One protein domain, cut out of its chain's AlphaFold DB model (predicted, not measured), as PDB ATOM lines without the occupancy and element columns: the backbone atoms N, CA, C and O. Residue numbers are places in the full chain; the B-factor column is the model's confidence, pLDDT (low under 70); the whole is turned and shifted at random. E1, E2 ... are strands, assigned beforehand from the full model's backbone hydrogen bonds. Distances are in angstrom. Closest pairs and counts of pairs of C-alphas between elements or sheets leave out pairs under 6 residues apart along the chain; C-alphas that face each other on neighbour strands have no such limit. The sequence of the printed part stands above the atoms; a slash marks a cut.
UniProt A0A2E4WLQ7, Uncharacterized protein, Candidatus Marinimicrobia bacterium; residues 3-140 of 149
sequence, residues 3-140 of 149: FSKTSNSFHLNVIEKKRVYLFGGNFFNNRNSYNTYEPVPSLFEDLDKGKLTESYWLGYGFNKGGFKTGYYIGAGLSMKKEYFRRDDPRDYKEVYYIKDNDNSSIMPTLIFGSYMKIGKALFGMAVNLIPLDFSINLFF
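This is residues 3 to 140 of the 149 residues of an uncharacterized protein of Candidatus Marinimicrobia bacterium (UniProt A0A2E4WLQ7). A twisted sheet coils into a small, flattened barrel of seven strands, E1, E2, E3, E4, E6, E7 and E8, nearly closed where E1 comes round to E8. From one end the far part of E4 runs on with E5 as a hairpin arm, and the long link of residues 30 to 50 lies at that end too. The 138 printed residues hold eight named strands, E1 to E8 in chain order, and no named helix: all strand, with antiparallel neighbours in a branched sheet. The whole is loose, radius of gyration of the C-alphas 18.5 A, and only just elongated, spanning 60 by 30 by 18 A.

E4, residues 69 to 88, has three neighbours. On one side is E3, residues 51 to 65, with N 60 to O 75 at 2.9 A. On the other side are E6, residues 105 to 118, beside 69 to 80, with N 74 to O 111 at 2.8 A, and E5, residues 91 to 99, beside 83 to 88, with N 86 to O 96 at 2.9 A. E4 bends by 74 degrees at residue 75. Beyond E3 follow E2, residues 19 to 29, and edge strand E1, residues 8 to 16; E1 to E5 form a meander, each strand the antiparallel neighbour of the one before. E7, residues 121 to 129, and edge strand E8, residues 132 to 139, follow E6 in a second meander. The closest C-alphas of E1 and E8, His 11 and Asn 137, are 6.3 A apart.

E1 spans 26.2 A from C-alpha 8 at (137.933, 128.581, 152.920), E2 29.2 A, E3 39.8 A, E4 52.0 A, E5 20.2 A, E6 37.1 A, E7 25.2 A and E8 21.0 A, ending at C-alpha 139, (126.143, 129.959, 141.220).

The farthest C-alphas, Gly 66 and Arg 90, are 60.6 A apart. The printed part has no cut. The link from E2 to E3 is long, 21 residues. Mean pLDDT of the printed part is 72.3, with residues 3 to 9, 27 to 52, 67 and 84 to 104 under 70.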
ATOM      1  N   PHE A   3     135.943 124.864 148.598       36.34
ATOM      2  CA  PHE A   3     136.954 124.250 149.446       36.34
ATOM      3  C   PHE A   3     138.298 124.331 148.719       36.34
ATOM      4  O   PHE A   3     138.471 123.695 147.679       36.34
ATOM      5  N   SER A   4     139.231 125.120 149.253       43.53
ATOM      6  CA  SER A   4     140.646 125.081 148.876       43.53
ATOM      7  C   SER A   4     141.407 124.265 149.924       43.53
ATOM      8  O   SER A   4     141.018 124.196 151.090       43.53
ATOM      9  N   LYS A   5     142.506 123.622 149.514       39.91
ATOM     10  CA  LYS A   5     143.317 122.728 150.361       39.91
ATOM     11  C   LYS A   5     143.944 123.448 151.572       39.91
ATOM     12  O   LYS A   5     144.380 122.781 152.504       39.91
ATOM     13  N   THR A   6     143.991 124.784 151.562       45.97
ATOM     14  CA  THR A   6     144.671 125.617 152.575       45.97
ATOM     15  C   THR A   6     143.810 126.744 153.160       45.97
ATOM     16  O   THR A   6     144.267 127.437 154.070       45.97
ATOM     17  N   SER A   7     142.571 126.923 152.681       53.56
ATOM     18  CA  SER A   7     141.636 127.951 153.166       53.56
ATOM     19  C   SER A   7     140.194 127.690 152.754       53.56
ATOM     20  O   SER A   7     139.923 127.042 151.743       53.56
ATOM     21  N   ASN A   8     139.268 128.343 153.454       62.94
ATOM     22  CA  ASN A   8     137.933 128.581 152.920       62.94
ATOM     23  C   ASN A   8     138.011 129.727 151.903       62.94
ATOM     24  O   ASN A   8     138.299 130.868 152.278       62.94
ATOM     25  N   SER A   9     137.761 129.428 150.628       66.56
ATOM     26  CA  SER A   9     137.604 130.449 149.595       66.56
ATOM     27  C   SER A   9     136.137 130.571 149.195       66.56
ATOM     28  O   SER A   9     135.340 129.628 149.235       66.56
ATOM     29  N   PHE A  10     135.732 131.779 148.849       74.31
ATOM     30  CA  PHE A  10     134.439 132.020 148.244       74.31
ATOM     31  C   PHE A  10     134.665 132.629 146.871       74.31
ATOM     32  O   PHE A  10     135.548 133.457 146.668       74.31
ATOM     33  N   HIS A  11     133.841 132.205 145.925       75.31
ATOM     34  CA  HIS A  11     133.780 132.783 144.601       75.31
ATOM     35  C   HIS A  11     132.311 132.950 144.243       75.31
ATOM     36  O   HIS A  11     131.505 132.022 144.353       75.31
ATOM     37  N   LEU A  12     131.976 134.153 143.815       80.69
ATOM     38  CA  LEU A  12     130.708 134.523 143.235       80.69
ATOM     39  C   LEU A  12     130.974 134.941 141.794       80.69
ATOM     40  O   LEU A  12     131.659 135.929 141.531       80.69
ATOM     41  N   ASN A  13     130.400 134.187 140.865       80.88
ATOM     42  CA  ASN A  13     130.492 134.485 139.447       80.88
ATOM     43  C   ASN A  13     129.097 134.834 138.934       80.88
ATOM     44  O   ASN A  13     128.153 134.065 139.119       80.88
ATOM     45  N   VAL A  14     128.979 135.974 138.264       83.69
ATOM     46  CA  VAL A  14     127.755 136.391 137.578       83.69
ATOM     47  C   VAL A  14     128.011 136.307 136.085       83.69
ATOM     48  O   VAL A  14     128.829 137.053 135.554       83.69
ATOM     49  N   ILE A  15     127.326 135.388 135.406       81.19
ATOM     50  CA  ILE A  15     127.416 135.243 133.952       81.19
ATOM     51  C   ILE A  15     126.214 135.927 133.313       81.19
ATOM     52  O   ILE A  15     125.071 135.546 133.562       81.19
ATOM     53  N   GLU A  16     126.494 136.889 132.440       82.31
ATOM     54  CA  GLU A  16     125.507 137.618 131.655       82.31
ATOM     55  C   GLU A  16     125.834 137.448 130.164       82.31
ATOM     56  O   GLU A  16     126.703 138.119 129.603       82.31
ATOM     57  N   LYS A  17     125.143 136.515 129.497       81.25
ATOM     58  CA  LYS A  17     125.390 136.157 128.087       81.25
ATOM     59  C   LYS A  17     126.876 135.816 127.844       81.25
ATOM     60  O   LYS A  17     127.350 134.754 128.248       81.25
ATOM     61  N   LYS A  18     127.601 136.718 127.172       87.75
ATOM     62  CA  LYS A  18     129.026 136.592 126.816       87.75
ATOM     63  C   LYS A  18     129.968 137.233 127.839       87.75
ATOM     64  O   LYS A  18     131.174 137.218 127.623       87.75
ATOM     65  N   ARG A  19     129.447 137.822 128.915       89.62
ATOM     66  CA  ARG A  19     130.217 138.527 129.944       89.62
ATOM     67  C   ARG A  19     130.199 137.738 131.243       89.62
ATOM     68  O   ARG A  19     129.226 137.038 131.532       89.62
ATOM     69  N   VAL A  20     131.266 137.862 132.020       88.50
ATOM     70  CA  VAL A  20     131.318 137.355 133.389       88.50
ATOM     71  C   VAL A  20     131.865 138.425 134.325       88.50
ATOM     72  O   VAL A  20     132.847 139.095 134.008       88.50
ATOM     73  N   TYR A  21     131.230 138.562 135.479       89.69
ATOM     74  CA  TYR A  21     131.735 139.324 136.613       89.69
ATOM     75  C   TYR A  21     132.189 138.330 137.672       89.69
ATOM     76  O   TYR A  21     131.480 137.366 137.974       89.69
ATOM     77  N   LEU A  22     133.390 138.543 138.190       88.56
ATOM     78  CA  LEU A  22     134.086 137.609 139.060       88.56
ATOM     79  C   LEU A  22     134.394 138.326 140.364       88.56
ATOM     80  O   LEU A  22     135.088 139.339 140.371       88.56
ATOM     81  N   PHE A  23     133.881 137.794 141.463       87.75
ATOM     82  CA  PHE A  23     134.208 138.254 142.800       87.75
ATOM     83  C   PHE A  23     134.619 137.060 143.638       87.75
ATOM     84  O   PHE A  23     133.959 136.025 143.613       87.75
ATOM     85  N   GLY A  24     135.694 137.185 144.394       84.06
ATOM     86  CA  GLY A  24     136.077 136.130 145.305       84.06
ATOM     87  C   GLY A  24     137.038 136.606 146.362       84.06
ATOM     88  O   GLY A  24     137.504 137.746 146.360       84.06
ATOM     89  N   GLY A  25     137.303 135.712 147.290       81.50
ATOM     90  CA  GLY A  25     138.276 135.940 148.326       81.50
ATOM     91  C   GLY A  25     138.561 134.673 149.099       81.50
ATOM     92  O   GLY A  25     137.829 133.684 149.027       81.50
ATOM     93  N   ASN A  26     139.641 134.720 149.856       77.31
ATOM     94  CA  ASN A  26     139.993 133.702 150.820       77.31
ATOM     95  C   ASN A  26     140.120 134.339 152.203       77.31
ATOM     96  O   ASN A  26     140.652 135.438 152.371       77.31
ATOM     97  N   PHE A  27     139.595 133.628 153.194       68.06
ATOM     98  CA  PHE A  27     139.750 134.001 154.589       68.06
ATOM     99  C   PHE A  27     140.804 133.090 155.208       68.06
ATOM    100  O   PHE A  27     140.647 131.866 155.207       68.06
ATOM    101  N   PHE A  28     141.863 133.699 155.744       62.09
ATOM    102  CA  PHE A  28     142.892 133.030 156.541       62.09
ATOM    103  C   PHE A  28     143.601 131.866 155.826       62.09
ATOM    104  O   PHE A  28     143.633 130.736 156.320       62.09
ATOM    105  N   ASN A  29     144.199 132.153 154.668       58.25
ATOM    106  CA  ASN A  29     145.104 131.234 153.978       58.25
ATOM    107  C   ASN A  29     146.428 131.071 154.757       58.25
ATOM    108  O   ASN A  29     146.852 132.001 155.448       58.25
ATOM    109  N   ASN A  30     147.069 129.899 154.626       53.44
ATOM    110  CA  ASN A  30     148.274 129.442 155.358       53.44
ATOM    111  C   ASN A  30     148.085 129.004 156.828       53.44
ATOM    112  O   ASN A  30     149.044 128.974 157.602       53.44
ATOM    113  N   ARG A  31     146.884 128.561 157.228       48.97
ATOM    114  CA  ARG A  31     146.725 127.812 158.491       48.97
ATOM    115  C   ARG A  31     147.404 126.439 158.390       48.97
ATOM    116  O   ARG A  31     146.860 125.521 157.788       48.97
ATOM    117  N   ASN A  32     148.578 126.291 158.998       46.47
ATOM    118  CA  ASN A  32     149.237 124.998 159.198       46.47
ATOM    119  C   ASN A  32     149.058 124.548 160.659       46.47
ATOM    120  O   ASN A  32     149.277 125.348 161.568       46.47
ATOM    121  N   SER A  33     148.700 123.281 160.907       42.47
ATOM    122  CA  SER A  33     148.593 122.698 162.255       42.47
ATOM    123  C   SER A  33     149.887 122.838 163.066       42.47
ATOM    124  O   SER A  33     149.815 123.066 164.268       42.47
ATOM    125  N   TYR A  34     151.051 122.825 162.406       43.97
ATOM    126  CA  TYR A  34     152.357 123.083 163.032       43.97
ATOM    127  C   TYR A  34     152.586 124.559 163.425       43.97
ATOM    128  O   TYR A  34     153.409 124.837 164.283       43.97
ATOM    129  N   ASN A  35     151.822 125.501 162.854       44.16
ATOM    130  CA  ASN A  35     151.824 126.933 163.208       44.16
ATOM    131  C   ASN A  35     150.651 127.320 164.131       44.16
ATOM    132  O   ASN A  35     150.482 128.491 164.477       44.16
ATOM    133  N   THR A  36     149.779 126.366 164.476       43.25
ATOM    134  CA  THR A  36     148.525 126.664 165.184       43.25
ATOM    135  C   THR A  36     148.689 126.544 166.700       43.25
ATOM    136  O   THR A  36     148.015 127.271 167.433       43.25
ATOM    137  N   TYR A  37     149.620 125.718 167.189       40.53
ATOM    138  CA  TYR A  37     149.839 125.532 168.625       40.53
ATOM    139  C   TYR A  37     151.275 125.065 168.922       40.53
ATOM    140  O   TYR A  37     151.594 123.894 168.742       40.53
ATOM    141  N   GLU A  38     152.138 125.971 169.386       41.69
ATOM    142  CA  GLU A  38     153.439 125.630 169.975       41.69
ATOM    143  C   GLU A  38     153.530 126.377 171.320       41.69
ATOM    144  O   GLU A  38     153.536 127.604 171.324       41.69
ATOM    145  N   PRO A  39     153.530 125.690 172.478       43.56
ATOM    146  CA  PRO A  39     153.512 126.332 173.798       43.56
ATOM    147  C   PRO A  39     154.877 126.915 174.218       43.56
ATOM    148  O   PRO A  39     155.105 127.155 175.402       43.56
ATOM    149  N   VAL A  40     155.816 127.090 173.281       44.41
ATOM    150  CA  VAL A  40     157.231 127.339 173.582       44.41
ATOM    151  C   VAL A  40     157.628 128.776 173.192       44.41
ATOM    152  O   VAL A  40     157.341 129.187 172.069       44.41
ATOM    153  N   PRO A  41     158.316 129.551 174.058       46.97
ATOM    154  CA  PRO A  41     158.595 130.984 173.849       46.97
ATOM    155  C   PRO A  41     159.560 131.349 172.705       46.97
ATOM    156  O   PRO A  41     159.871 132.526 172.531       46.97
ATOM    157  N   SER A  42     160.057 130.388 171.924       48.22
ATOM    158  CA  SER A  42     161.036 130.614 170.844       48.22
ATOM    159  C   SER A  42     160.423 131.190 169.553       48.22
ATOM    160  O   SER A  42     161.057 131.191 168.503       48.22
ATOM    161  N   LEU A  43     159.188 131.696 169.617       47.47
ATOM    162  CA  LEU A  43     158.415 132.238 168.491       47.47
ATOM    163  C   LEU A  43     158.931 133.580 167.939       47.47
ATOM    164  O   LEU A  43     158.460 134.017 166.895       47.47
ATOM    165  N   PHE A  44     159.896 134.228 168.597       44.88
ATOM    166  CA  PHE A  44     160.465 135.501 168.126       44.88
ATOM    167  C   PHE A  44     161.613 135.346 167.117       44.88
ATOM    168  O   PHE A  44     162.056 136.350 166.564       44.88
ATOM    169  N   GLU A  45     162.098 134.126 166.868       46.00
ATOM    170  CA  GLU A  45     163.235 133.890 165.961       46.00
ATOM    171  C   GLU A  45     162.820 133.488 164.536       46.00
ATOM    172  O   GLU A  45     163.656 133.494 163.636       46.00
ATOM    173  N   ASP A  46     161.536 133.197 164.298       46.47
ATOM    174  CA  ASP A  46     161.034 132.764 162.990       46.47
ATOM    175  C   ASP A  46     159.977 133.748 162.465       46.47
ATOM    176  O   ASP A  46     158.795 133.672 162.804       46.47
ATOM    177  N   LEU A  47     160.429 134.708 161.650       47.53
ATOM    178  CA  LEU A  47     159.629 135.807 161.080       47.53
ATOM    179  C   LEU A  47     158.400 135.333 160.276       47.53
ATOM    180  O   LEU A  47     157.474 136.118 160.059       47.53
ATOM    181  N   ASP A  48     158.371 134.062 159.861       46.59
ATOM    182  CA  ASP A  48     157.294 133.471 159.064       46.59
ATOM    183  C   ASP A  48     156.298 132.620 159.883       46.59
ATOM    184  O   ASP A  48     155.242 132.224 159.366       46.59
ATOM    185  N   LYS A  49     156.555 132.362 161.177       48.25
ATOM    186  CA  LYS A  49     155.610 131.635 162.043       48.25
ATOM    187  C   LYS A  49     154.412 132.522 162.406       48.25
ATOM    188  O   LYS A  49     154.533 133.564 163.035       48.25
ATOM    189  N   GLY A  50     153.206 132.081 162.031       53.12
ATOM    190  CA  GLY A  50     151.942 132.734 162.419       53.12
ATOM    191  C   GLY A  50     151.410 133.791 161.446       53.12
ATOM    192  O   GLY A  50     150.476 134.519 161.787       53.12
ATOM    193  N   LYS A  51     151.961 133.865 160.232       61.66
ATOM    194  CA  LYS A  51     151.504 134.786 159.190       61.66
ATOM    195  C   LYS A  51     150.213 134.296 158.527       61.66
ATOM    196  O   LYS A  51     150.194 133.267 157.851       61.66
ATOM    197  N   LEU A  52     149.126 135.040 158.703       69.19
ATOM    198  CA  LEU A  52     147.856 134.812 158.015       69.19
ATOM    199  C   LEU A  52     147.748 135.733 156.808       69.19
ATOM    200  O   LEU A  52     148.085 136.913 156.872       69.19
ATOM    201  N   THR A  53     147.255 135.188 155.701       73.31
ATOM    202  CA  THR A  53     146.985 135.965 154.493       73.31
ATOM    203  C   THR A  53     145.495 135.953 154.193       73.31
ATOM    204  O   THR A  53     144.873 134.893 154.131       73.31
ATOM    205  N   GLU A  54     144.943 137.134 153.955       78.31
ATOM    206  CA  GLU A  54     143.647 137.304 153.311       78.31
ATOM    207  C   GLU A  54     143.855 137.888 151.925       78.31
ATOM    208  O   GLU A  54     144.773 138.676 151.676       78.31
ATOM    209  N   SER A  55     143.005 137.508 150.991       83.19
ATOM    210  CA  SER A  55     143.027 138.061 149.650       83.19
ATOM    211  C   SER A  55     141.626 138.145 149.091       83.19
ATOM    212  O   SER A  55     140.793 137.279 149.335       83.19
ATOM    213  N   TYR A  56     141.389 139.194 148.320       87.81
ATOM    214  CA  TYR A  56     140.115 139.496 147.691       87.81
ATOM    215  C   TYR A  56     140.387 139.847 146.243       87.81
ATOM    216  O   TYR A  56     141.321 140.597 145.977       87.81
ATOM    217  N   TRP A  57     139.578 139.364 145.312       88.38
ATOM    218  CA  TRP A  57     139.734 139.687 143.901       88.38
ATOM    219  C   TRP A  57     138.410 140.058 143.254       88.38
ATOM    220  O   TRP A  57     137.344 139.521 143.558       88.38
ATOM    221  N   LEU A  58     138.521 141.007 142.333       92.06
ATOM    222  CA  LEU A  58     137.447 141.531 141.509       92.06
ATOM    223  C   LEU A  58     137.911 141.477 140.064       92.06
ATOM    224  O   LEU A  58     138.996 141.961 139.744       92.06
ATOM    225  N   GLY A  59     137.094 140.906 139.190       92.56
ATOM    226  CA  GLY A  59     137.432 140.747 137.786       92.56
ATOM    227  C   GLY A  59     136.231 140.849 136.864       92.56
ATOM    228  O   GLY A  59     135.078 140.661 137.252       92.56
ATOM    229  N   TYR A  60     136.542 141.125 135.607       93.25
ATOM    230  CA  TYR A  60     135.595 141.151 134.510       93.25
ATOM    231  C   TYR A  60     136.171 140.370 133.335       93.25
ATOM    232  O   TYR A  60     137.381 140.360 133.094       93.25
ATOM    233  N   GLY A  61     135.299 139.689 132.606       93.75
ATOM    234  CA  GLY A  61     135.744 138.772 131.583       93.75
ATOM    235  C   GLY A  61     134.696 138.394 130.564       93.75
ATOM    236  O   GLY A  61     133.571 138.897 130.535       93.75
ATOM    237  N   PHE A  62     135.099 137.439 129.740       92.62
ATOM    238  CA  PHE A  62     134.287 136.881 128.684       92.62
ATOM    239  C   PHE A  62     133.960 135.430 128.988       92.62
ATOM    240  O   PHE A  62     134.824 134.628 129.340       92.62
ATOM    241  N   ASN A  63     132.688 135.108 128.809       90.12
ATOM    242  CA  ASN A  63     132.179 133.757 128.835       90.12
ATOM    243  C   ASN A  63     132.027 133.241 127.403       90.12
ATOM    244  O   ASN A  63     131.436 133.905 126.545       90.12
ATOM    245  N   LYS A  64     132.514 132.027 127.162       88.38
ATOM    246  CA  LYS A  64     132.292 131.276 125.935       88.38
ATOM    247  C   LYS A  64     131.728 129.911 126.313       88.38
ATOM    248  O   LYS A  64     132.414 129.038 126.834       88.38
ATOM    249  N   GLY A  65     130.441 129.740 126.055       80.56
ATOM    250  CA  GLY A  65     129.706 128.549 126.448       80.56
ATOM    251  C   GLY A  65     128.263 128.594 125.978       80.56
ATOM    252  O   GLY A  65     127.746 129.648 125.609       80.56
ATOM    253  N   GLY A  66     127.625 127.428 125.985       72.06
ATOM    254  CA  GLY A  66     126.189 127.300 125.788       72.06
ATOM    255  C   GLY A  66     125.432 127.332 127.118       72.06
ATOM    256  O   GLY A  66     125.990 127.573 128.187       72.06
ATOM    257  N   PHE A  67     124.141 127.014 127.063       66.75
ATOM    258  CA  PHE A  67     123.272 126.994 128.246       66.75
ATOM    259  C   PHE A  67     123.588 125.857 129.239       66.75
ATOM    260  O   PHE A  67     123.144 125.898 130.384       66.75
ATOM    261  N   LYS A  68     124.327 124.824 128.805       82.56
ATOM    262  CA  LYS A  68     124.636 123.628 129.608       82.56
ATOM    263  C   LYS A  68     126.071 123.569 130.113       82.56
ATOM    264  O   LYS A  68     126.277 123.069 131.207       82.56
ATOM    265  N   THR A  69     127.046 124.038 129.344       90.00
ATOM    266  CA  THR A  69     128.461 124.047 129.731       90.00
ATOM    267  C   THR A  69     129.145 125.267 129.135       90.00
ATOM    268  O   THR A  69     128.728 125.778 128.089       90.00
ATOM    269  N   GLY A  70     130.194 125.738 129.793       90.75
ATOM    270  CA  GLY A  70     130.966 126.870 129.311       90.75
ATOM    271  C   GLY A  70     132.263 127.053 130.063       90.75
ATOM    272  O   GLY A  70     132.525 126.398 131.072       90.75
ATOM    273  N   TYR A  71     133.073 127.959 129.541       92.69
ATOM    274  CA  TYR A  71     134.296 128.408 130.170       92.69
ATOM    275  C   TYR A  71     134.388 129.921 130.078       92.69
ATOM    276  O   TYR A  71     133.849 130.549 129.166       92.69
ATOM    277  N   TYR A  72     135.083 130.514 131.033       91.62
ATOM    278  CA  TYR A  72     135.288 131.945 131.077       91.62
ATOM    279  C   TYR A  72     136.736 132.284 131.396       91.62
ATOM    280  O   TYR A  72     137.455 131.534 132.057       91.62
ATOM    281  N   ILE A  73     137.135 133.449 130.906       94.31
ATOM    282  CA  ILE A  73     138.403 134.091 131.213       94.31
ATOM    283  C   ILE A  73     138.108 135.527 131.617       94.31
ATOM    284  O   ILE A  73     137.341 136.215 130.943       94.31
ATOM    285  N   GLY A  74     138.701 135.978 132.711       93.56
ATOM    286  CA  GLY A  74     138.598 137.347 133.185       93.56
ATOM    287  C   GLY A  74     139.938 137.885 133.644       93.56
ATOM    288  O   GLY A  74     140.834 137.133 134.020       93.56
ATOM    289  N   ALA A  75     140.050 139.204 133.607       94.88
ATOM    290  CA  ALA A  75     141.156 139.945 134.184       94.88
ATOM    291  C   ALA A  75     140.617 140.852 135.290       94.88
ATOM    292  O   ALA A  75     139.443 141.235 135.282       94.88
ATOM    293  N   GLY A  76     141.463 141.176 136.256       93.19
ATOM    294  CA  GLY A  76     141.017 141.900 137.428       93.19
ATOM    295  C   GLY A  76     142.139 142.377 138.322       93.19
ATOM    296  O   GLY A  76     143.313 142.350 137.956       93.19
ATOM    297  N   LEU A  77     141.746 142.797 139.515       92.38
ATOM    298  CA  LEU A  77     142.637 143.202 140.587       92.38
ATOM    299  C   LEU A  77     142.425 142.274 141.775       92.38
ATOM    300  O   LEU A  77     141.292 141.939 142.119       92.38
ATOM    301  N   SER A  78     143.524 141.897 142.410       89.06
ATOM    302  CA  SER A  78     143.544 141.212 143.688       89.06
ATOM    303  C   SER A  78     144.185 142.105 144.733       89.06
ATOM    304  O   SER A  78     145.256 142.660 144.513       89.06
ATOM    305  N   MET A  79     143.541 142.222 145.884       87.25
ATOM    306  CA  MET A  79     144.081 142.855 147.072       87.25
ATOM    307  C   MET A  79     144.519 141.766 148.041       87.25
ATOM    308  O   MET A  79     143.707 140.923 148.416       87.25
ATOM    309  N   LYS A  80     145.773 141.813 148.483       82.19
ATOM    310  CA  LYS A  80     146.316 140.934 149.521       82.19
ATOM    311  C   LYS A  80     146.516 141.723 150.813       82.19
ATOM    312  O   LYS A  80     146.974 142.864 150.779       82.19
ATOM    313  N   LYS A  81     146.170 141.112 151.945       77.75
ATOM    314  CA  LYS A  81     146.445 141.614 153.294       77.75
ATOM    315  C   LYS A  81     147.140 140.530 154.102       77.75
ATOM    316  O   LYS A  81     146.756 139.364 154.034       77.75
ATOM    317  N   GLU A  82     148.140 140.931 154.869       73.94
ATOM    318  CA  GLU A  82     148.902 140.038 155.733       73.94
ATOM    319  C   GLU A  82     148.709 140.431 157.199       73.94
ATOM    320  O   GLU A  82     148.559 141.607 157.543       73.94
ATOM    321  N   TYR A  83     148.672 139.421 158.058       70.31
ATOM    322  CA  TYR A  83     148.454 139.563 159.487       70.31
ATOM    323  C   TYR A  83     149.470 138.704 160.224       70.31
ATOM    324  O   TYR A  83     149.652 137.534 159.885       70.31
ATOM    325  N   PHE A  84     150.089 139.263 161.258       67.44
ATOM    326  CA  PHE A  84     150.949 138.509 162.159       67.44
ATOM    327  C   PHE A  84     150.167 138.099 163.396       67.44
ATOM    328  O   PHE A  84     149.448 138.905 163.995       67.44
ATOM    329  N   ARG A  85     150.322 136.839 163.788       62.91
ATOM    330  CA  ARG A  85     149.903 136.361 165.099       62.91
ATOM    331  C   ARG A  85     150.823 136.954 166.169       62.91
ATOM    332  O   ARG A  85     152.039 136.870 166.037       62.91
ATOM    333  N   ARG A  86     150.252 137.506 167.239       59.53
ATOM    334  CA  ARG A  86     150.990 137.888 168.445       59.53
ATOM    335  C   ARG A  86     150.303 137.277 169.662       59.53
ATOM    336  O   ARG A  86     149.083 137.365 169.787       59.53
ATOM    337  N   ASP A  87     151.090 136.641 170.519       56.66
ATOM    338  CA  ASP A  87     150.611 136.132 171.804       56.66
ATOM    339  C   ASP A  87     150.763 137.245 172.862       56.66
ATOM    340  O   ASP A  87     151.763 137.977 172.849       56.66
ATOM    341  N   ASP A  88     149.776 137.415 173.751       50.72
ATOM    342  CA  ASP A  88     149.901 138.357 174.871       50.72
ATOM    343  C   ASP A  88     150.887 137.785 175.905       50.72
ATOM    344  O   ASP A  88     150.627 136.721 176.474       50.72
ATOM    345  N   PRO A  89     152.008 138.465 176.212       54.69
ATOM    346  CA  PRO A  89     152.937 137.997 177.238       54.69
ATOM    347  C   PRO A  89     152.335 137.969 178.655       54.69
ATOM    348  O   PRO A  89     152.975 137.447 179.566       54.69
ATOM    349  N   ARG A  90     151.145 138.547 178.874       56.06
ATOM    350  CA  ARG A  90     150.450 138.583 180.172       56.06
ATOM    351  C   ARG A  90     149.379 137.507 180.309       56.06
ATOM    352  O   ARG A  90     149.039 137.158 181.436       56.06
ATOM    353  N   ASP A  91     148.860 136.994 179.196       49.00
ATOM    354  CA  ASP A  91     147.808 135.983 179.190       49.00
ATOM    355  C   ASP A  91     147.982 135.031 177.998       49.00
ATOM    356  O   ASP A  91     147.606 135.317 176.864       49.00
ATOM    357  N   TYR A  92     148.544 133.852 178.269       52.78
ATOM    358  CA  TYR A  92     148.828 132.809 177.276       52.78
ATOM    359  C   TYR A  92     147.573 132.208 176.606       52.78
ATOM    360  O   TYR A  92     147.684 131.250 175.837       52.78
ATOM    361  N   LYS A  93     146.371 132.705 176.920       52.34
ATOM    362  CA  LYS A  93     145.100 132.215 176.370       52.34
ATOM    363  C   LYS A  93     144.562 133.047 175.212       52.34
ATOM    364  O   LYS A  93     143.757 132.516 174.445       52.34
ATOM    365  N   GLU A  94     144.986 134.300 175.056       46.06
ATOM    366  CA  GLU A  94     144.440 135.193 174.033       46.06
ATOM    367  C   GLU A  94     145.445 135.452 172.907       46.06
ATOM    368  O   GLU A  94     146.543 135.973 173.098       46.06
ATOM    369  N   VAL A  95     145.043 135.061 171.697       56.31
ATOM    370  CA  VAL A  95     145.799 135.268 170.462       56.31
ATOM    371  C   VAL A  95     145.170 136.436 169.719       56.31
ATOM    372  O   VAL A  95     143.990 136.372 169.369       56.31
ATOM    373  N   TYR A  96     145.947 137.479 169.426       58.25
ATOM    374  CA  TYR A  96     145.483 138.610 168.624       58.25
ATOM    375  C   TYR A  96     146.316 138.777 167.350       58.25
ATOM    376  O   TYR A  96     147.495 138.428 167.282       58.25
ATOM    377  N   TYR A  97     145.670 139.289 166.301       62.56
ATOM    378  CA  TYR A  97     146.275 139.465 164.985       62.56
ATOM    379  C   TYR A  97     146.545 140.942 164.730       62.56
ATOM    380  O   TYR A  97     145.618 141.753 164.705       62.56
ATOM    381  N   ILE A  98     147.811 141.291 164.521       63.38
ATOM    382  CA  ILE A  98     148.198 142.645 164.128       63.38
ATOM    383  C   ILE A  98     148.271 142.675 162.608       63.38
ATOM    384  O   ILE A  98     148.992 141.891 161.987       63.38
ATOM    385  N   LYS A  99     147.498 143.582 162.008       62.69
ATOM    386  CA  LYS A  99     147.568 143.852 160.576       62.69
ATOM    387  C   LYS A  99     148.941 144.431 160.251       62.69
ATOM    388  O   LYS A  99     149.321 145.452 160.825       62.69
ATOM    389  N   ASP A 100     149.632 143.816 159.301       64.62
ATOM    390  CA  ASP A 100     150.803 144.432 158.696       64.62
ATOM    391  C   ASP A 100     150.327 145.565 157.776       64.62
ATOM    392  O   ASP A 100     149.660 145.335 156.759       64.62
ATOM    393  N   ASN A 101     150.561 146.809 158.190       57.84
ATOM    394  CA  ASN A 101     150.117 147.980 157.439       57.84
ATOM    395  C   ASN A 101     151.018 148.292 156.240       57.84
ATOM    396  O   ASN A 101     150.563 149.021 155.359       57.84
ATOM    397  N   ASP A 102     152.212 147.704 156.162       56.97
ATOM    398  CA  ASP A 102     153.170 147.993 155.094       56.97
ATOM    399  C   ASP A 102     152.992 147.075 153.875       56.97
ATOM    400  O   ASP A 102     153.530 147.362 152.807       56.97
ATOM    401  N   ASN A 103     152.188 146.007 153.987       56.34
ATOM    402  CA  ASN A 103     152.098 144.971 152.952       56.34
ATOM    403  C   ASN A 103     150.709 144.776 152.319       56.34
ATOM    404  O   ASN A 103     150.386 143.703 151.797       56.34
ATOM    405  N   SER A 104     149.862 145.814 152.327       62.97
ATOM    406  CA  SER A 104     148.646 145.800 151.505       62.97
ATOM    407  C   SER A 104     149.001 146.056 150.043       62.97
ATOM    408  O   SER A 104     149.305 147.187 149.665       62.97
ATOM    409  N   SER A 105     148.940 145.013 149.219       78.69
ATOM    410  CA  SER A 105     149.285 145.094 147.799       78.69
ATOM    411  C   SER A 105     148.059 144.855 146.925       78.69
ATOM    412  O   SER A 105     147.310 143.897 147.139       78.69
ATOM    413  N   ILE A 106     147.854 145.741 145.945       85.62
ATOM    414  CA  ILE A 106     146.899 145.555 144.852       85.62
ATOM    415  C   ILE A 106     147.694 145.084 143.639       85.62
ATOM    416  O   ILE A 106     148.579 145.787 143.156       85.62
ATOM    417  N   MET A 107     147.367 143.898 143.138       88.00
ATOM    418  CA  MET A 107     148.069 143.254 142.035       88.00
ATOM    419  C   MET A 107     147.079 142.897 140.923       88.00
ATOM    420  O   MET A 107     145.964 142.465 141.222       88.00
ATOM    421  N   PRO A 108     147.446 143.046 139.639       91.25
ATOM    422  CA  PRO A 108     146.627 142.520 138.555       91.25
ATOM    423  C   PRO A 108     146.534 140.993 138.657       91.25
ATOM    424  O   PRO A 108     147.484 140.337 139.071       91.25
ATOM    425  N   THR A 109     145.399 140.418 138.266       91.81
ATOM    426  CA  THR A 109     145.190 138.964 138.247       91.81
ATOM    427  C   THR A 109     144.432 138.520 137.000       91.81
ATOM    428  O   THR A 109     143.704 139.298 136.376       91.81
ATOM    429  N   LEU A 110     144.594 137.246 136.656       93.81
ATOM    430  CA  LEU A 110     143.789 136.547 135.662       93.81
ATOM    431  C   LEU A 110     143.005 135.438 136.352       93.81
ATOM    432  O   LEU A 110     143.517 134.752 137.237       93.81
ATOM    433  N   ILE A 111     141.764 135.264 135.916       90.94
ATOM    434  CA  ILE A 111     140.836 134.288 136.464       90.94
ATOM    435  C   ILE A 111     140.291 133.446 135.319       90.94
ATOM    436  O   ILE A 111     139.694 133.965 134.375       90.94
ATOM    437  N   PHE A 112     140.453 132.137 135.427       92.31
ATOM    438  CA  PHE A 112     139.937 131.163 134.477       92.31
ATOM    439  C   PHE A 112     138.904 130.306 135.173       92.31
ATOM    440  O   PHE A 112     139.020 130.028 136.363       92.31
ATOM    441  N   GLY A 113     137.905 129.836 134.446       90.56
ATOM    442  CA  GLY A 113     137.028 128.829 135.004       90.56
ATOM    443  C   GLY A 113     136.161 128.145 133.981       90.56
ATOM    444  O   GLY A 113     136.065 128.551 132.824       90.56
ATOM    445  N   SER A 114     135.535 127.076 134.436       91.75
ATOM    446  CA  SER A 114     134.589 126.281 133.674       91.75
ATOM    447  C   SER A 114     133.350 126.041 134.511       91.75
ATOM    448  O   SER A 114     133.385 126.101 135.739       91.75
ATOM    449  N   TYR A 115     132.227 125.800 133.850       90.56
ATOM    450  CA  TYR A 115     130.989 125.466 134.526       90.56
ATOM    451  C   TYR A 115     130.137 124.508 133.707       90.56
ATOM    452  O   TYR A 115     130.236 124.416 132.480       90.56
ATOM    453  N   MET A 116     129.239 123.837 134.412       91.25
ATOM    454  CA  MET A 116     128.170 123.023 133.876       91.25
ATOM    455  C   MET A 116     126.861 123.323 134.600       91.25
ATOM    456  O   MET A 116     126.836 123.633 135.788       91.25
ATOM    457  N   LYS A 117     125.746 123.225 133.889       87.75
ATOM    458  CA  LYS A 117     124.415 123.423 134.443       87.75
ATOM    459  C   LYS A 117     123.939 122.157 135.147       87.75
ATOM    460  O   LYS A 117     123.867 121.100 134.528       87.75
ATOM    461  N   ILE A 118     123.549 122.294 136.412       86.88
ATOM    462  CA  ILE A 118     122.948 121.240 137.233       86.88
ATOM    463  C   ILE A 118     121.602 121.760 137.753       86.88
ATOM    464  O   ILE A 118     121.532 122.619 138.633       86.88
ATOM    465  N   GLY A 119     120.505 121.278 137.160       85.00
ATOM    466  CA  GLY A 119     119.156 121.760 137.469       85.00
ATOM    467  C   GLY A 119     118.985 123.247 137.139       85.00
ATOM    468  O   GLY A 119     119.089 123.648 135.978       85.00
ATOM    469  N   LYS A 120     118.707 124.072 138.157       83.12
ATOM    470  CA  LYS A 120     118.596 125.541 138.035       83.12
ATOM    471  C   LYS A 120     119.909 126.284 138.322       83.12
ATOM    472  O   LYS A 120     119.966 127.490 138.107       83.12
ATOM    473  N   ALA A 121     120.942 125.585 138.785       82.31
ATOM    474  CA  ALA A 121     122.228 126.165 139.148       82.31
ATOM    475  C   ALA A 121     123.308 125.853 138.102       82.31
ATOM    476  O   ALA A 121     123.164 124.959 137.265       82.31
ATOM    477  N   LEU A 122     124.407 126.591 138.171       85.12
ATOM    478  CA  LEU A 122     125.661 126.328 137.485       85.12
ATOM    479  C   LEU A 122     126.680 125.882 138.531       85.12
ATOM    480  O   LEU A 122     126.939 126.584 139.505       85.12
ATOM    481  N   PHE A 123     127.242 124.701 138.330       87.75
ATOM    482  CA  PHE A 123     128.369 124.188 139.088       87.75
ATOM    483  C   PHE A 123     129.639 124.452 138.292       87.75
ATOM    484  O   PHE A 123     129.697 124.113 137.114       87.75
ATOM    485  N   GLY A 124     130.651 125.056 138.897       86.56
ATOM    486  CA  GLY A 124     131.866 125.422 138.191       86.56
ATOM    487  C   GLY A 124     133.114 125.385 139.045       86.56
ATOM    488  O   GLY A 124     133.062 125.318 140.267       86.56
ATOM    489  N   MET A 125     134.247 125.436 138.365       87.50
ATOM    490  CA  MET A 125     135.571 125.502 138.958       87.50
ATOM    491  C   MET A 125     136.255 126.768 138.464       87.50
ATOM    492  O   MET A 125     136.089 127.141 137.302       87.50
ATOM    493  N   ALA A 126     137.011 127.429 139.334       86.31
ATOM    494  CA  ALA A 126     137.768 128.617 138.982       86.31
ATOM    495  C   ALA A 126     139.200 128.541 139.508       86.31
ATOM    496  O   ALA A 126     139.455 127.954 140.561       86.31
ATOM    497  N   VAL A 127     140.102 129.179 138.773       87.00
ATOM    498  CA  VAL A 127     141.489 129.409 139.150       87.00
ATOM    499  C   VAL A 127     141.751 130.902 139.058       87.00
ATOM    500  O   VAL A 127     141.642 131.477 137.975       87.00
ATOM    501  N   ASN A 128     142.087 131.522 140.182       85.12
ATOM    502  CA  ASN A 128     142.660 132.860 140.237       85.12
ATOM    503  C   ASN A 128     144.185 132.717 140.271       85.12
ATOM    504  O   ASN A 128     144.688 131.867 141.001       85.12
ATOM    505  N   LEU A 129     144.927 133.492 139.478       84.81
ATOM    506  CA  LEU A 129     146.389 133.360 139.428       84.81
ATOM    507  C   LEU A 129     147.103 134.125 140.543       84.81
ATOM    508  O   LEU A 129     148.185 133.713 140.958       84.81
ATOM    509  N   ILE A 130     146.533 135.239 141.013       81.56
ATOM    510  CA  ILE A 130     147.154 136.097 142.028       81.56
ATOM    511  C   ILE A 130     146.109 136.500 143.082       81.56
ATOM    512  O   ILE A 130     145.210 137.269 142.751       81.56
ATOM    513  N   PRO A 131     146.207 136.002 144.334       74.88
ATOM    514  CA  PRO A 131     147.020 134.839 144.697       74.88
ATOM    515  C   PRO A 131     146.527 133.591 143.957       74.88
ATOM    516  O   PRO A 131     145.359 133.523 143.567       74.88
ATOM    517  N   LEU A 132     147.407 132.600 143.799       81.94
ATOM    518  CA  LEU A 132     147.021 131.317 143.228       81.94
ATOM    519  C   LEU A 132     145.955 130.668 144.123       81.94
ATOM    520  O   LEU A 132     146.260 130.237 145.233       81.94
ATOM    521  N   ASP A 133     144.715 130.616 143.646       78.56
ATOM    522  CA  ASP A 133     143.579 130.058 144.380       78.56
ATOM    523  C   ASP A 133     142.721 129.197 143.458       78.56
ATOM    524  O   ASP A 133     142.421 129.574 142.323       78.56
ATOM    525  N   PHE A 134     142.322 128.036 143.972       79.88
ATOM    526  CA  PHE A 134     141.431 127.100 143.303       79.88
ATOM    527  C   PHE A 134     140.113 127.064 144.061       79.88
ATOM    528  O   PHE A 134     140.092 126.831 145.271       79.88
ATOM    529  N   SER A 135     139.007 127.234 143.346       75.38
ATOM    530  CA  SER A 135     137.680 127.216 143.953       75.38
ATOM    531  C   SER A 135     136.701 126.352 143.172       75.38
ATOM    532  O   SER A 135     136.749 126.249 141.945       75.38
ATOM    533  N   ILE A 136     135.785 125.739 143.918       78.50
ATOM    534  CA  ILE A 136     134.613 125.038 143.399       78.50
ATOM    535  C   ILE A 136     133.391 125.857 143.801       78.50
ATOM    536  O   ILE A 136     133.227 126.209 144.967       78.50
ATOM    537  N   ASN A 137     132.534 126.168 142.838       76.38
ATOM    538  CA  ASN A 137     131.481 127.158 142.986       76.38
ATOM    539  C   ASN A 137     130.147 126.623 142.497       76.38
ATOM    540  O   ASN A 137     130.057 125.967 141.463       76.38
ATOM    541  N   LEU A 138     129.096 126.977 143.226       78.75
ATOM    542  CA  LEU A 138     127.719 126.840 142.787       78.75
ATOM    543  C   LEU A 138     127.151 128.252 142.669       78.75
ATOM    544  O   LEU A 138     127.176 129.002 143.644       78.75
ATOM    545  N   PHE A 139     126.678 128.627 141.487       75.75
ATOM    546  CA  PHE A 139     126.143 129.959 141.220       75.75
ATOM    547  C   PHE A 139     124.906 129.879 140.328       75.75
ATOM    548  O   PHE A 139     124.684 128.892 139.633       75.75
ATOM    549  N   PHE A 140     124.066 130.907 140.367       73.19
ATOM    550  CA  PHE A 140     122.827 130.947 139.598       73.19
ATOM    551  C   PHE A 140     122.992 131.911 138.423       73.19
ATOM    552  O   PHE A 140     123.514 133.011 138.617       73.19
TER     553      PHE A 140